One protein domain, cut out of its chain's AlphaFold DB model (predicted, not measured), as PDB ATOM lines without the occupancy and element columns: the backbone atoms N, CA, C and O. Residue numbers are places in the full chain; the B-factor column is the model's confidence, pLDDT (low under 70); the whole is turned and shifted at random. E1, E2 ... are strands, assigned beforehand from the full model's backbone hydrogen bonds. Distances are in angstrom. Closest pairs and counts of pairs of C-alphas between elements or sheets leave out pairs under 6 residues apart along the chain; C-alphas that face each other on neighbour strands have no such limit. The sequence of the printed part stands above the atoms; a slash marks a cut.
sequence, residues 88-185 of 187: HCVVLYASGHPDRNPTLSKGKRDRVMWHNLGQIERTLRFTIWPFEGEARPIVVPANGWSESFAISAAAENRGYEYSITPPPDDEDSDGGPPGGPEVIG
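This is residues 88 to 185 of the 187 residues of an uncharacterized protein of Candidatus Eisenbacteria bacterium (UniProt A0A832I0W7). With little regular structure, this is a partly formed barrel: the curled sheet E1-E5-E3-E4 makes one wall, the short pair E2-E6 lies across the core from it, and loops 93 to 110 and 166 to 181 reach opposite ends. The 98 printed residues include six named strands, E1 to E6 along the chain, in two antiparallel sheets; the class is all strand, with 27 residues in named elements. It is compact, radius of gyration of the C-alphas 13.7 A, yet elongated, spanning 42 by 23 by 22 A.

Find C-alpha 88 at (32.471, 2.260, -6.209); E1 runs to residue 92. Next come E2, residues 111 to 113, E3, 122 to 126, E4, 138 to 140, and E5, 158 to 165, 22.9 A long. E6, residues 182 to 184, ends at (42.780, 20.606, -7.065).

Look at N 90 and O 160, 2.9 A, between E1 and E5. E5 and E3 are antiparallel neighbours, with N 125 and O 163 within hydrogen-bond range at 2.9 A. Hairpin E3 and E4 has N 124 and O 138, 2.8 A; E2 and E6 have N 113 and O 182, 3.0 A.

The printed part has no cut. Confidence is under 70 at residues 92 to 109, 169 to 177 and 185.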
ATOM      1  N   HIS A  88      31.127   1.731  -6.033       75.94
ATOM      2  CA  HIS A  88      32.471   2.260  -6.209       75.94
ATOM      3  C   HIS A  88      32.971   2.797  -4.873       75.94
ATOM      4  O   HIS A  88      32.177   3.213  -4.033       75.94
ATOM      5  N   CYS A  89      34.283   2.783  -4.661       70.81
ATOM      6  CA  CYS A  89      34.885   3.279  -3.432       70.81
ATOM      7  C   CYS A  89      35.943   4.324  -3.770       70.81
ATOM      8  O   CYS A  89      36.816   4.077  -4.603       70.81
ATOM      9  N   VAL A  90      35.868   5.477  -3.110       73.88
ATOM     10  CA  VAL A  90      36.953   6.455  -3.069       73.88
ATOM     11  C   VAL A  90      37.576   6.410  -1.684       73.88
ATOM     12  O   VAL A  90      36.883   6.535  -0.680       73.88
ATOM     13  N   VAL A  91      38.891   6.232  -1.617       71.00
ATOM     14  CA  VAL A  91      39.616   6.369  -0.354       71.00
ATOM     15  C   VAL A  91      39.990   7.833  -0.196       71.00
ATOM     16  O   VAL A  91      40.742   8.366  -1.009       71.00
ATOM     17  N   LEU A  92      39.428   8.477   0.825       68.62
ATOM     18  CA  LEU A  92      39.762   9.848   1.181       68.62
ATOM     19  C   LEU A  92      40.633   9.797   2.432       68.62
ATOM     20  O   LEU A  92      40.221   9.273   3.466       68.62
ATOM     21  N   TYR A  93      41.847  10.324   2.325       60.47
ATOM     22  CA  TYR A  93      42.712  10.533   3.478       60.47
ATOM     23  C   TYR A  93      42.645  12.006   3.857       60.47
ATOM     24  O   TYR A  93      43.084  12.867   3.104       60.47
ATOM     25  N   ALA A  94      42.114  12.306   5.033       53.22
ATOM     26  CA  ALA A  94      42.261  13.606   5.652       53.22
ATOM     27  C   ALA A  94      43.747  13.980   5.766       53.22
ATOM     28  O   ALA A  94      44.645  13.139   5.923       53.22
ATOM     29  N   SER A  95      43.995  15.283   5.695       49.81
ATOM     30  CA  SER A  95      45.332  15.858   5.745       49.81
ATOM     31  C   SER A  95      46.112  15.358   6.970       49.81
ATOM     32  O   SER A  95      45.653  15.496   8.103       49.81
ATOM     33  N   GLY A  96      47.306  14.793   6.751       45.22
ATOM     34  CA  GLY A  96      48.196  14.319   7.820       45.22
ATOM     35  C   GLY A  96      48.393  12.803   7.918       45.22
ATOM     36  O   GLY A  96      49.210  12.377   8.734       45.22
ATOM     37  N   HIS A  97      47.723  11.993   7.090       48.72
ATOM     38  CA  HIS A  97      47.981  10.552   7.035       48.72
ATOM     39  C   HIS A  97      49.278  10.234   6.248       48.72
ATOM     40  O   HIS A  97      49.487  10.805   5.175       48.72
ATOM     41  N   PRO A  98      50.173   9.354   6.746       52.38
ATOM     42  CA  PRO A  98      51.494   9.112   6.146       52.38
ATOM     43  C   PRO A  98      51.501   8.236   4.877       52.38
ATOM     44  O   PRO A  98      52.536   8.151   4.213       52.38
ATOM     45  N   ASP A  99      50.383   7.597   4.522       50.06
ATOM     46  CA  ASP A  99      50.309   6.682   3.373       50.06
ATOM     47  C   ASP A  99      49.928   7.388   2.057       50.06
ATOM     48  O   ASP A  99      48.943   8.115   1.961       50.06
ATOM     49  N   ARG A 100      50.761   7.175   1.032       50.38
ATOM     50  CA  ARG A 100      50.786   7.871  -0.268       50.38
ATOM     51  C   ARG A 100      49.666   7.425  -1.233       50.38
ATOM     52  O   ARG A 100      49.753   6.313  -1.749       50.38
ATOM     53  N   ASN A 101      48.692   8.310  -1.513       41.28
ATOM     54  CA  ASN A 101      47.911   8.522  -2.768       41.28
ATOM     55  C   ASN A 101      46.568   9.242  -2.474       41.28
ATOM     56  O   ASN A 101      45.985   8.970  -1.429       41.28
ATOM     57  N   PRO A 102      45.977   9.976  -3.447       48.88
ATOM     58  CA  PRO A 102      46.410  11.314  -3.856       48.88
ATOM     59  C   PRO A 102      46.505  12.239  -2.633       48.88
ATOM     60  O   PRO A 102      45.574  12.388  -1.848       48.88
ATOM     61  N   THR A 103      47.682  12.820  -2.443       50.16
ATOM     62  CA  THR A 103      47.985  13.712  -1.324       50.16
ATOM     63  C   THR A 103      47.244  15.032  -1.485       50.16
ATOM     64  O   THR A 103      47.709  15.914  -2.200       50.16
ATOM     65  N   LEU A 104      46.115  15.148  -0.789       55.31
ATOM     66  CA  LEU A 104      45.523  16.417  -0.381       55.31
ATOM     67  C   LEU A 104      46.624  17.207   0.357       55.31
ATOM     68  O   LEU A 104      47.189  16.744   1.358       55.31
ATOM     69  N   SER A 105      47.058  18.308  -0.251       45.16
ATOM     70  CA  SER A 105      48.184  19.116   0.183       45.16
ATOM     71  C   SER A 105      47.859  19.874   1.476       45.16
ATOM     72  O   SER A 105      46.873  20.590   1.612       45.16
ATOM     73  N   LYS A 106      48.719  19.710   2.488       38.78
ATOM     74  CA  LYS A 106      48.569  20.375   3.790       38.78
ATOM     75  C   LYS A 106      48.435  21.894   3.618       38.78
ATOM     76  O   LYS A 106      49.391  22.551   3.223       38.78
ATOM     77  N   GLY A 107      47.309  22.442   4.069       46.91
ATOM     78  CA  GLY A 107      47.186  23.864   4.408       46.91
ATOM     79  C   GLY A 107      46.332  24.700   3.466       46.91
ATOM     80  O   GLY A 107      46.174  25.893   3.718       46.91
ATOM     81  N   LYS A 108      45.746  24.097   2.434       54.31
ATOM     82  CA  LYS A 108      44.793  24.766   1.552       54.31
ATOM     83  C   LYS A 108      43.524  23.935   1.436       54.31
ATOM     84  O   LYS A 108      43.526  22.753   1.771       54.31
ATOM     85  N   ARG A 109      42.408  24.574   1.087       66.19
ATOM     86  CA  ARG A 109      41.094  23.930   0.980       66.19
ATOM     87  C   ARG A 109      41.080  23.048  -0.264       66.19
ATOM     88  O   ARG A 109      40.411  23.393  -1.233       66.19
ATOM     89  N   ASP A 110      41.849  21.960  -0.248       72.50
ATOM     90  CA  ASP A 110      41.934  21.064  -1.388       72.50
ATOM     91  C   ASP A 110      40.530  20.623  -1.770       72.50
ATOM     92  O   ASP A 110      39.714  20.216  -0.929       72.50
ATOM     93  N   ARG A 111      40.250  20.737  -3.059       81.31
ATOM     94  CA  ARG A 111      38.953  20.378  -3.602       81.31
ATOM     95  C   ARG A 111      39.100  19.160  -4.470       81.31
ATOM     96  O   ARG A 111      40.120  18.949  -5.117       81.31
ATOM     97  N   VAL A 112      38.047  18.368  -4.489       85.00
ATOM     98  CA  VAL A 112      37.971  17.169  -5.301       85.00
ATOM     99  C   VAL A 112      36.994  17.400  -6.441       85.00
ATOM    100  O   VAL A 112      35.912  17.957  -6.233       85.00
ATOM    101  N   MET A 113      37.378  16.965  -7.636       88.94
ATOM    102  CA  MET A 113      36.544  16.989  -8.834       88.94
ATOM    103  C   MET A 113      36.590  15.639  -9.545       88.94
ATOM    104  O   MET A 113      37.589  14.927  -9.496       88.94
ATOM    105  N   TRP A 114      35.503  15.283 -10.224       89.94
ATOM    106  CA  TRP A 114      35.433  14.087 -11.059       89.94
ATOM    107  C   TRP A 114      35.415  14.485 -12.523       89.94
ATOM    108  O   TRP A 114      34.692  15.401 -12.913       89.94
ATOM    109  N   HIS A 115      36.171  13.749 -13.331       88.62
ATOM    110  CA  HIS A 115      36.149  13.869 -14.782       88.62
ATOM    111  C   HIS A 115      35.343  12.727 -15.381       88.62
ATOM    112  O   HIS A 115      35.616  11.551 -15.124       88.62
ATOM    113  N   ASN A 116      34.374  13.057 -16.219       89.38
ATOM    114  CA  ASN A 116      33.649  12.080 -17.007       89.38
ATOM    115  C   ASN A 116      34.068  12.203 -18.472       89.38
ATOM    116  O   ASN A 116      33.683  13.140 -19.160       89.38
ATOM    117  N   LEU A 117      34.846  11.226 -18.938       85.44
ATOM    118  CA  LEU A 117      35.259  11.089 -20.339       85.44
ATOM    119  C   LEU A 117      34.169  10.469 -21.227       85.44
ATOM    120  O   LEU A 117      34.415  10.174 -22.393       85.44
ATOM    121  N   GLY A 118      32.999  10.184 -20.656       83.38
ATOM    122  CA  GLY A 118      31.893   9.589 -21.376       83.38
ATOM    123  C   GLY A 118      30.984  10.593 -22.058       83.38
ATOM    124  O   GLY A 118      30.865  11.740 -21.632       83.38
ATOM    125  N   GLN A 119      30.263  10.116 -23.073       85.19
ATOM    126  CA  GLN A 119      29.280  10.909 -23.826       85.19
ATOM    127  C   GLN A 119      27.955  11.152 -23.079       85.19
ATOM    128  O   GLN A 119      27.084  11.858 -23.583       85.19
ATOM    129  N   ILE A 120      27.778  10.575 -21.887       86.00
ATOM    130  CA  ILE A 120      26.543  10.670 -21.098       86.00
ATOM    131  C   ILE A 120      26.873  11.256 -19.730       86.00
ATOM    132  O   ILE A 120      27.867  10.871 -19.116       86.00
ATOM    133  N   GLU A 121      26.024  12.157 -19.238       89.25
ATOM    134  CA  GLU A 121      26.092  12.669 -17.870       89.25
ATOM    135  C   GLU A 121      25.978  11.531 -16.846       89.25
ATOM    136  O   GLU A 121      25.177  10.604 -16.990       89.25
ATOM    137  N   ARG A 122      26.785  11.606 -15.785       88.38
ATOM    138  CA  ARG A 122      26.785  10.628 -14.697       88.38
ATOM    139  C   ARG A 122      26.511  11.328 -13.377       88.38
ATOM    140  O   ARG A 122      27.045  12.390 -13.095       88.38
ATOM    141  N   THR A 123      25.706  10.696 -12.538       91.56
ATOM    142  CA  THR A 123      25.423  11.147 -11.178       91.56
ATOM    143  C   THR A 123      26.066  10.198 -10.174       91.56
ATOM    144  O   THR A 123      25.802   8.993 -10.210       91.56
ATOM    145  N   LEU A 124      26.870  10.735  -9.258       91.50
ATOM    146  CA  LEU A 124      27.463  10.004  -8.139       91.50
ATOM    147  C   LEU A 124      26.619  10.205  -6.880       91.50
ATOM    148  O   LEU A 124      26.236  11.329  -6.546       91.50
ATOM    149  N   ARG A 125      26.343   9.122  -6.155       91.94
ATOM    150  CA  ARG A 125      25.610   9.159  -4.881       91.94
ATOM    151  C   ARG A 125      26.364   8.399  -3.810       91.94
ATOM    152  O   ARG A 125      26.500   7.183  -3.912       91.94
ATOM    153  N   PHE A 126      26.816   9.117  -2.792       89.88
ATOM    154  CA  PHE A 126      27.551   8.564  -1.664       89.88
ATOM    155  C   PHE A 126      26.614   7.928  -0.638       89.88
ATOM    156  O   PHE A 126      25.582   8.504  -0.299       89.88
ATOM    157  N   THR A 127      27.001   6.768  -0.105       89.19
ATOM    158  CA  THR A 127      26.311   6.142   1.037       89.19
ATOM    159  C   THR A 127      26.543   6.941   2.317       89.19
ATOM    160  O   THR A 127      25.647   7.077   3.144       89.19
ATOM    161  N   ILE A 128      27.752   7.486   2.476       89.12
ATOM    162  CA  ILE A 128      28.141   8.354   3.590       89.12
ATOM    163  C   ILE A 128      28.794   9.593   2.995       89.12
ATOM    164  O   ILE A 128      29.738   9.454   2.222       89.12
ATOM    165  N   TRP A 129      28.299  10.778   3.348       90.12
ATOM    166  CA  TRP A 129      28.759  12.052   2.794       90.12
ATOM    167  C   TRP A 129      30.073  12.520   3.446       90.12
ATOM    168  O   TRP A 129      30.073  12.769   4.653       90.12
ATOM    169  N   PRO A 130      31.188  12.643   2.694       86.12
ATOM    170  CA  PRO A 130      32.475  13.070   3.247       86.12
ATOM    171  C   PRO A 130      32.804  14.556   3.021       86.12
ATOM    172  O   PRO A 130      33.868  15.010   3.434       86.12
ATOM    173  N   PHE A 131      31.947  15.313   2.333       87.38
ATOM    174  CA  PHE A 131      32.241  16.688   1.919       87.38
ATOM    175  C   PHE A 131      31.618  17.720   2.856       87.38
ATOM    176  O   PHE A 131      30.718  17.414   3.638       87.38
ATOM    177  N   GLU A 132      32.104  18.954   2.782       86.12
ATOM    178  CA  GLU A 132      31.473  20.079   3.466       86.12
ATOM    179  C   GLU A 132      30.075  20.364   2.893       86.12
ATOM    180  O   GLU A 132      29.835  20.253   1.688       86.12
ATOM    181  N   GLY A 133      29.146  20.755   3.768       87.38
ATOM    182  CA  GLY A 133      27.769  21.083   3.400       87.38
ATOM    183  C   GLY A 133      26.815  19.887   3.393       87.38
ATOM    184  O   GLY A 133      27.085  18.833   3.969       87.38
ATOM    185  N   GLU A 134      25.656  20.087   2.772       91.38
ATOM    186  CA  GLU A 134      24.579  19.097   2.743       91.38
ATOM    187  C   GLU A 134      24.849  17.973   1.741       91.38
ATOM    188  O   GLU A 134      25.386  18.190   0.650       91.38
ATOM    189  N   ALA A 135      24.420  16.762   2.103       92.12
ATOM    190  CA  ALA A 135      24.546  15.596   1.246       92.12
ATOM    191  C   ALA A 135      23.711  15.758  -0.026       92.12
ATOM    192  O   ALA A 135      22.482  15.842   0.032       92.12
ATOM    193  N   ARG A 136      24.377  15.757  -1.186       93.12
ATOM    194  CA  ARG A 136      23.714  15.904  -2.485       93.12
ATOM    195  C   ARG A 136      24.321  15.003  -3.559       93.12
ATOM    196  O   ARG A 136      25.499  14.664  -3.481       93.12
ATOM    197  N   PRO A 137      23.549  14.607  -4.582       93.00
ATOM    198  CA  PRO A 137      24.114  13.918  -5.732       93.00
ATOM    199  C   PRO A 137      25.149  14.804  -6.432       93.00
ATOM    200  O   PRO A 137      24.912  15.995  -6.632       93.00
ATOM    201  N   ILE A 138      26.282  14.221  -6.820       93.44
ATOM    202  CA  ILE A 138      27.295  14.919  -7.614       93.44
ATOM    203  C   ILE A 138      27.000  14.654  -9.082       93.44
ATOM    204  O   ILE A 138      27.048  13.506  -9.522       93.44
ATOM    205  N   VAL A 139      26.704  15.708  -9.833       94.31
ATOM    206  CA  VAL A 139      26.513  15.626 -11.282       94.31
ATOM    207  C   VAL A 139      27.863  15.810 -11.970       94.31
ATOM    208  O   VAL A 139      28.593  16.759 -11.685       94.31
ATOM    209  N   VAL A 140      28.200  14.881 -12.861       93.06
ATOM    210  CA  VAL A 140      29.412  14.895 -13.681       93.06
ATOM    211  C   VAL A 140      28.979  14.939 -15.153       93.06
ATOM    212  O   VAL A 140      28.564  13.906 -15.697       93.06
ATOM    213  N   PRO A 141      29.025  16.119 -15.799       92.31
ATOM    214  CA  PRO A 141      28.597  16.303 -17.186       92.31
ATOM    215  C   PRO A 141      29.314  15.364 -18.158       92.31
ATOM    216  O   PRO A 141      30.426  14.915 -17.888       92.31
ATOM    217  N   ALA A 142      28.695  15.075 -19.303       90.06
ATOM    218  CA  ALA A 142      29.360  14.355 -20.390       90.06
ATOM    219  C   ALA A 142      30.590  15.129 -20.893       90.06
ATOM    220  O   ALA A 142      30.506  16.341 -21.093       90.06
ATOM    221  N   ASN A 143      31.709  14.433 -21.118       88.94
ATOM    222  CA  ASN A 143      32.998  15.009 -21.529       88.94
ATOM    223  C   ASN A 143      33.417  16.226 -20.683       88.94
ATOM    224  O   ASN A 143      33.921  17.221 -21.210       88.94
ATOM    225  N   GLY A 144      33.147  16.182 -19.378       90.19
ATOM    226  CA  GLY A 144      33.228  17.352 -18.520       90.19
ATOM    227  C   GLY A 144      33.558  17.036 -17.071       90.19
ATOM    228  O   GLY A 144      33.711  15.883 -16.657       90.19
ATOM    229  N   TRP A 145      33.673  18.109 -16.300       92.50
ATOM    230  CA  TRP A 145      34.072  18.074 -14.903       92.50
ATOM    231  C   TRP A 145      32.892  18.369 -13.985       92.50
ATOM    232  O   TRP A 145      32.039  19.197 -14.307       92.50
ATOM    233  N   SER A 146      32.853  17.702 -12.834       93.12
ATOM    234  CA  SER A 146      31.909  18.037 -11.766       93.12
ATOM    235  C   SER A 146      32.220  19.398 -11.141       93.12
ATOM    236  O   SER A 146      33.280  19.975 -11.353       93.12
ATOM    237  N   GLU A 147      31.339  19.882 -10.269       91.00
ATOM    238  CA  GLU A 147      31.711  20.945  -9.330       91.00
ATOM    239  C   GLU A 147      32.851  20.495  -8.397       91.00
ATOM    240  O   GLU A 147      33.084  19.296  -8.208       91.00
ATOM    241  N   SER A 148      33.545  21.468  -7.801       88.62
ATOM    242  CA  SER A 148      34.609  21.240  -6.822       88.62
ATOM    243  C   SER A 148      34.039  21.039  -5.418       88.62
ATOM    244  O   SER A 148      33.324  21.916  -4.928       88.62
ATOM    245  N   PHE A 149      34.405  19.949  -4.742       86.94
ATOM    246  CA  PHE A 149      33.944  19.641  -3.384       86.94
ATOM    247  C   PHE A 149      35.094  19.682  -2.381       86.94
ATOM    248  O   PHE A 149      36.086  18.975  -2.544       86.94
ATOM    249  N   ALA A 150      34.950  20.488  -1.328       84.94
ATOM    250  CA  ALA A 150      35.875  20.489  -0.200       84.94
ATOM    251  C   ALA A 150      35.576  19.305   0.726       84.94
ATOM    252  O   ALA A 150      34.414  18.996   1.006       84.94
ATOM    253  N   ILE A 151      36.620  18.631   1.203       80.50
ATOM    254  CA  ILE A 151      36.477  17.516   2.142       80.50
ATOM    255  C   ILE A 151      36.191  18.072   3.536       80.50
ATOM    256  O   ILE A 151      36.865  18.992   3.992       80.50
ATOM    257  N   SER A 152      35.207  17.492   4.221       78.69
ATOM    258  CA  SER A 152      34.862  17.888   5.584       78.69
ATOM    259  C   SER A 152      36.006  17.589   6.550       78.69
ATOM    260  O   SER A 152      36.564  16.493   6.540       78.69
ATOM    261  N   ALA A 153      36.299  18.516   7.465       74.56
ATOM    262  CA  ALA A 153      37.255  18.286   8.553       74.56
ATOM    263  C   ALA A 153      36.853  17.120   9.482       74.56
ATOM    264  O   ALA A 153      37.698  16.576  10.189       74.56
ATOM    265  N   ALA A 154      35.573  16.731   9.479       75.06
ATOM    266  CA  ALA A 154      35.056  15.587  10.229       75.06
ATOM    267  C   ALA A 154      35.112  14.261   9.445       75.06
ATOM    268  O   ALA A 154      34.691  13.229   9.967       75.06
ATOM    269  N   ALA A 155      35.582  14.269   8.193       77.31
ATOM    270  CA  ALA A 155      35.719  13.050   7.408       77.31
ATOM    271  C   ALA A 155      36.790  12.126   8.019       77.31
ATOM    272  O   ALA A 155      37.896  12.545   8.354       77.31
ATOM    273  N   GLU A 156      36.451  10.848   8.157       73.75
ATOM    274  CA  GLU A 156      37.358   9.801   8.611       73.75
ATOM    275  C   GLU A 156      38.282   9.339   7.473       73.75
ATOM    276  O   GLU A 156      37.891   9.299   6.307       73.75
ATOM    277  N   ASN A 157      39.488   8.890   7.825       73.88
ATOM    278  CA  ASN A 157      40.458   8.312   6.888       73.88
ATOM    279  C   ASN A 157      40.046   6.902   6.453       73.88
ATOM    280  O   ASN A 157      40.591   5.910   6.940       73.88
ATOM    281  N   ARG A 158      39.056   6.799   5.564       75.94
ATOM    282  CA  ARG A 158      38.522   5.513   5.104       75.94
ATOM    283  C   ARG A 158      38.033   5.550   3.659       75.94
ATOM    284  O   ARG A 158      37.986   6.587   3.001       75.94
ATOM    285  N   GLY A 159      37.657   4.372   3.170       79.50
ATOM    286  CA  GLY A 159      36.915   4.226   1.925       79.50
ATOM    287  C   GLY A 159      35.477   4.719   2.076       79.50
ATOM    288  O   GLY A 159      34.759   4.280   2.973       79.50
ATOM    289  N   TYR A 160      35.054   5.606   1.182       83.50
ATOM    290  CA  TYR A 160      33.684   6.078   1.043       83.50
ATOM    291  C   TYR A 160      33.054   5.455  -0.192       83.50
ATOM    292  O   TYR A 160      33.555   5.597  -1.309       83.50
ATOM    293  N   GLU A 161      31.954   4.744   0.020       87.69
ATOM    294  CA  GLU A 161      31.233   4.086  -1.059       87.69
ATOM    295  C   GLU A 161      30.251   5.037  -1.741       87.69
ATOM    296  O   GLU A 161      29.547   5.813  -1.083       87.69
ATOM    297  N   TYR A 162      30.174   4.941  -3.064       88.81
ATOM    298  CA  TYR A 162      29.213   5.654  -3.885       88.81
ATOM    299  C   TYR A 162      28.717   4.790  -5.048       88.81
ATOM    300  O   TYR A 162      29.395   3.880  -5.521       88.81
ATOM    301  N   SER A 163      27.515   5.086  -5.526       89.19
ATOM    302  CA  SER A 163      26.928   4.487  -6.727       89.19
ATOM    303  C   SER A 163      26.935   5.486  -7.882       89.19
ATOM    304  O   SER A 163      26.941   6.700  -7.666       89.19
ATOM    305  N   ILE A 164      26.939   4.969  -9.112       88.44
ATOM    306  CA  ILE A 164      26.962   5.760 -10.347       88.44
ATOM    307  C   ILE A 164      25.679   5.485 -11.124       88.44
ATOM    308  O   ILE A 164      25.313   4.330 -11.338       88.44
ATOM    309  N   THR A 165      24.986   6.549 -11.523       86.81
ATOM    310  CA  THR A 165      23.753   6.484 -12.316       86.81
ATOM    311  C   THR A 165      23.881   7.357 -13.570       86.81
ATOM    312  O   THR A 165      24.220   8.528 -13.420       86.81
ATOM    313  N   PRO A 166      23.584   6.852 -14.782       80.81
ATOM    314  CA  PRO A 166      23.317   5.447 -15.099       80.81
ATOM    315  C   PRO A 166      24.526   4.547 -14.769       80.81
ATOM    316  O   PRO A 166      25.650   5.059 -14.702       80.81
ATOM    317  N   PRO A 167      24.330   3.239 -14.519       76.19
ATOM    318  CA  PRO A 167      25.440   2.321 -14.282       76.19
ATOM    319  C   PRO A 167      26.371   2.265 -15.511       76.19
ATOM    320  O   PRO A 167      25.922   2.516 -16.630       76.19
ATOM    321  N   PRO A 168      27.667   1.957 -15.334       70.75
ATOM    322  CA  PRO A 168      28.640   1.895 -16.431       70.75
ATOM    323  C   PRO A 168      28.485   0.656 -17.334       70.75
ATOM    324  O   PRO A 168      29.340   0.410 -18.180       70.75
ATOM    325  N   ASP A 169      27.432  -0.135 -17.138       60.56
ATOM    326  CA  ASP A 169      27.205  -1.376 -17.861       60.56
ATOM    327  C   ASP A 169      26.317  -1.082 -19.065       60.56
ATOM    328  O   ASP A 169      25.134  -0.823 -18.895       60.56
ATOM    329  N   ASP A 170      26.924  -1.044 -20.245       53.28
ATOM    330  CA  ASP A 170      26.509  -1.798 -21.429       53.28
ATOM    331  C   ASP A 170      27.627  -1.628 -22.470       53.28
ATOM    332  O   ASP A 170      28.330  -0.617 -22.454       53.28
ATOM    333  N   GLU A 171      27.846  -2.613 -23.345       56.50
ATOM    334  CA  GLU A 171      28.881  -2.584 -24.402       56.50
ATOM    335  C   GLU A 171      28.761  -1.364 -25.353       56.50
ATOM    336  O   GLU A 171      29.671  -1.112 -26.137       56.50
ATOM    337  N   ASP A 172      27.687  -0.581 -25.198       54.22
ATOM    338  CA  ASP A 172      27.331   0.645 -25.915       54.22
ATOM    339  C   ASP A 172      27.448   1.936 -25.065       54.22
ATOM    340  O   ASP A 172      27.120   3.027 -25.530       54.22
ATOM    341  N   SER A 173      27.877   1.865 -23.796       57.47
ATOM    342  CA  SER A 173      28.193   3.075 -23.022       57.47
ATOM    343  C   SER A 173      29.501   3.666 -23.556       57.47
ATOM    344  O   SER A 173      30.576   3.214 -23.161       57.47
ATOM    345  N   ASP A 174      29.409   4.684 -24.422       56.84
ATOM    346  CA  ASP A 174      30.509   5.450 -25.056       56.84
ATOM    347  C   ASP A 174      31.382   6.245 -24.056       56.84
ATOM    348  O   ASP A 174      31.673   7.432 -24.194       56.84
ATOM    349  N   GLY A 175      31.760   5.621 -22.953       56.62
ATOM    350  CA  GLY A 175      32.188   6.321 -21.768       56.62
ATOM    351  C   GLY A 175      32.005   5.441 -20.566       56.62
ATOM    352  O   GLY A 175      30.908   5.393 -20.000       56.62
ATOM    353  N   GLY A 176      33.080   4.743 -20.204       63.38
ATOM    354  CA  GLY A 176      33.166   3.981 -18.965       63.38
ATOM    355  C   GLY A 176      32.852   4.834 -17.724       63.38
ATOM    356  O   GLY A 176      32.447   5.994 -17.829       63.38
ATOM    357  N   PRO A 177      33.006   4.282 -16.512       65.06
ATOM    358  CA  PRO A 177      32.749   5.059 -15.303       65.06
ATOM    359  C   PRO A 177      33.594   6.349 -15.304       65.06
ATOM    360  O   PRO A 177      34.708   6.331 -15.840       65.06
ATOM    361  N   PRO A 178      33.100   7.448 -14.695       73.25
ATOM    362  CA  PRO A 178      33.911   8.626 -14.417       73.25
ATOM    363  C   PRO A 178      35.275   8.223 -13.859       73.25
ATOM    364  O   PRO A 178      35.380   7.261 -13.087       73.25
ATOM    365  N   GLY A 179      36.311   8.953 -14.267       70.12
ATOM    366  CA  GLY A 179      37.660   8.763 -13.761       70.12
ATOM    367  C   GLY A 179      37.711   8.891 -12.238       70.12
ATOM    368  O   GLY A 179      36.783   9.391 -11.592       70.12
ATOM    369  N   GLY A 180      38.818   8.428 -11.655       76.56
ATOM    370  CA  GLY A 180      39.084   8.676 -10.242       76.56
ATOM    371  C   GLY A 180      39.054  10.181  -9.931       76.56
ATOM    372  O   GLY A 180      39.299  10.989 -10.828       76.56
ATOM    373  N   PRO A 181      38.747  10.558  -8.683       81.44
ATOM    374  CA  PRO A 181      38.738  11.957  -8.286       81.44
ATOM    375  C   PRO A 181      40.110  12.600  -8.481       81.44
ATOM    376  O   PRO A 181      41.127  12.042  -8.063       81.44
ATOM    377  N   GLU A 182      40.120  13.789  -9.069       79.50
ATOM    378  CA  GLU A 182      41.290  14.651  -9.152       79.50
ATOM    379  C   GLU A 182      41.278  15.657  -8.003       79.50
ATOM    380  O   GLU A 182      40.226  16.174  -7.616       79.50
ATOM    381  N   VAL A 183      42.459  15.905  -7.440       77.56
ATOM    382  CA  VAL A 183      42.660  16.863  -6.356       77.56
ATOM    383  C   VAL A 183      43.157  18.170  -6.953       77.56
ATOM    384  O   VAL A 183      44.205  18.202  -7.593       77.56
ATOM    385  N   ILE A 184      42.420  19.243  -6.697       76.44
ATOM    386  CA  ILE A 184      42.780  20.606  -7.065       76.44
ATOM    387  C   ILE A 184      43.284  21.289  -5.799       76.44
ATOM    388  O   ILE A 184      42.513  21.516  -4.861       76.44
ATOM    389  N   GLY A 185      44.583  21.582  -5.768       65.44
ATOM    390  CA  GLY A 185      45.155  22.474  -4.765       65.44
ATOM    391  C   GLY A 185      44.802  23.922  -5.103       65.44
ATOM    392  O   GLY A 185      44.789  24.289  -6.276       65.44
TER     393      GLY A 185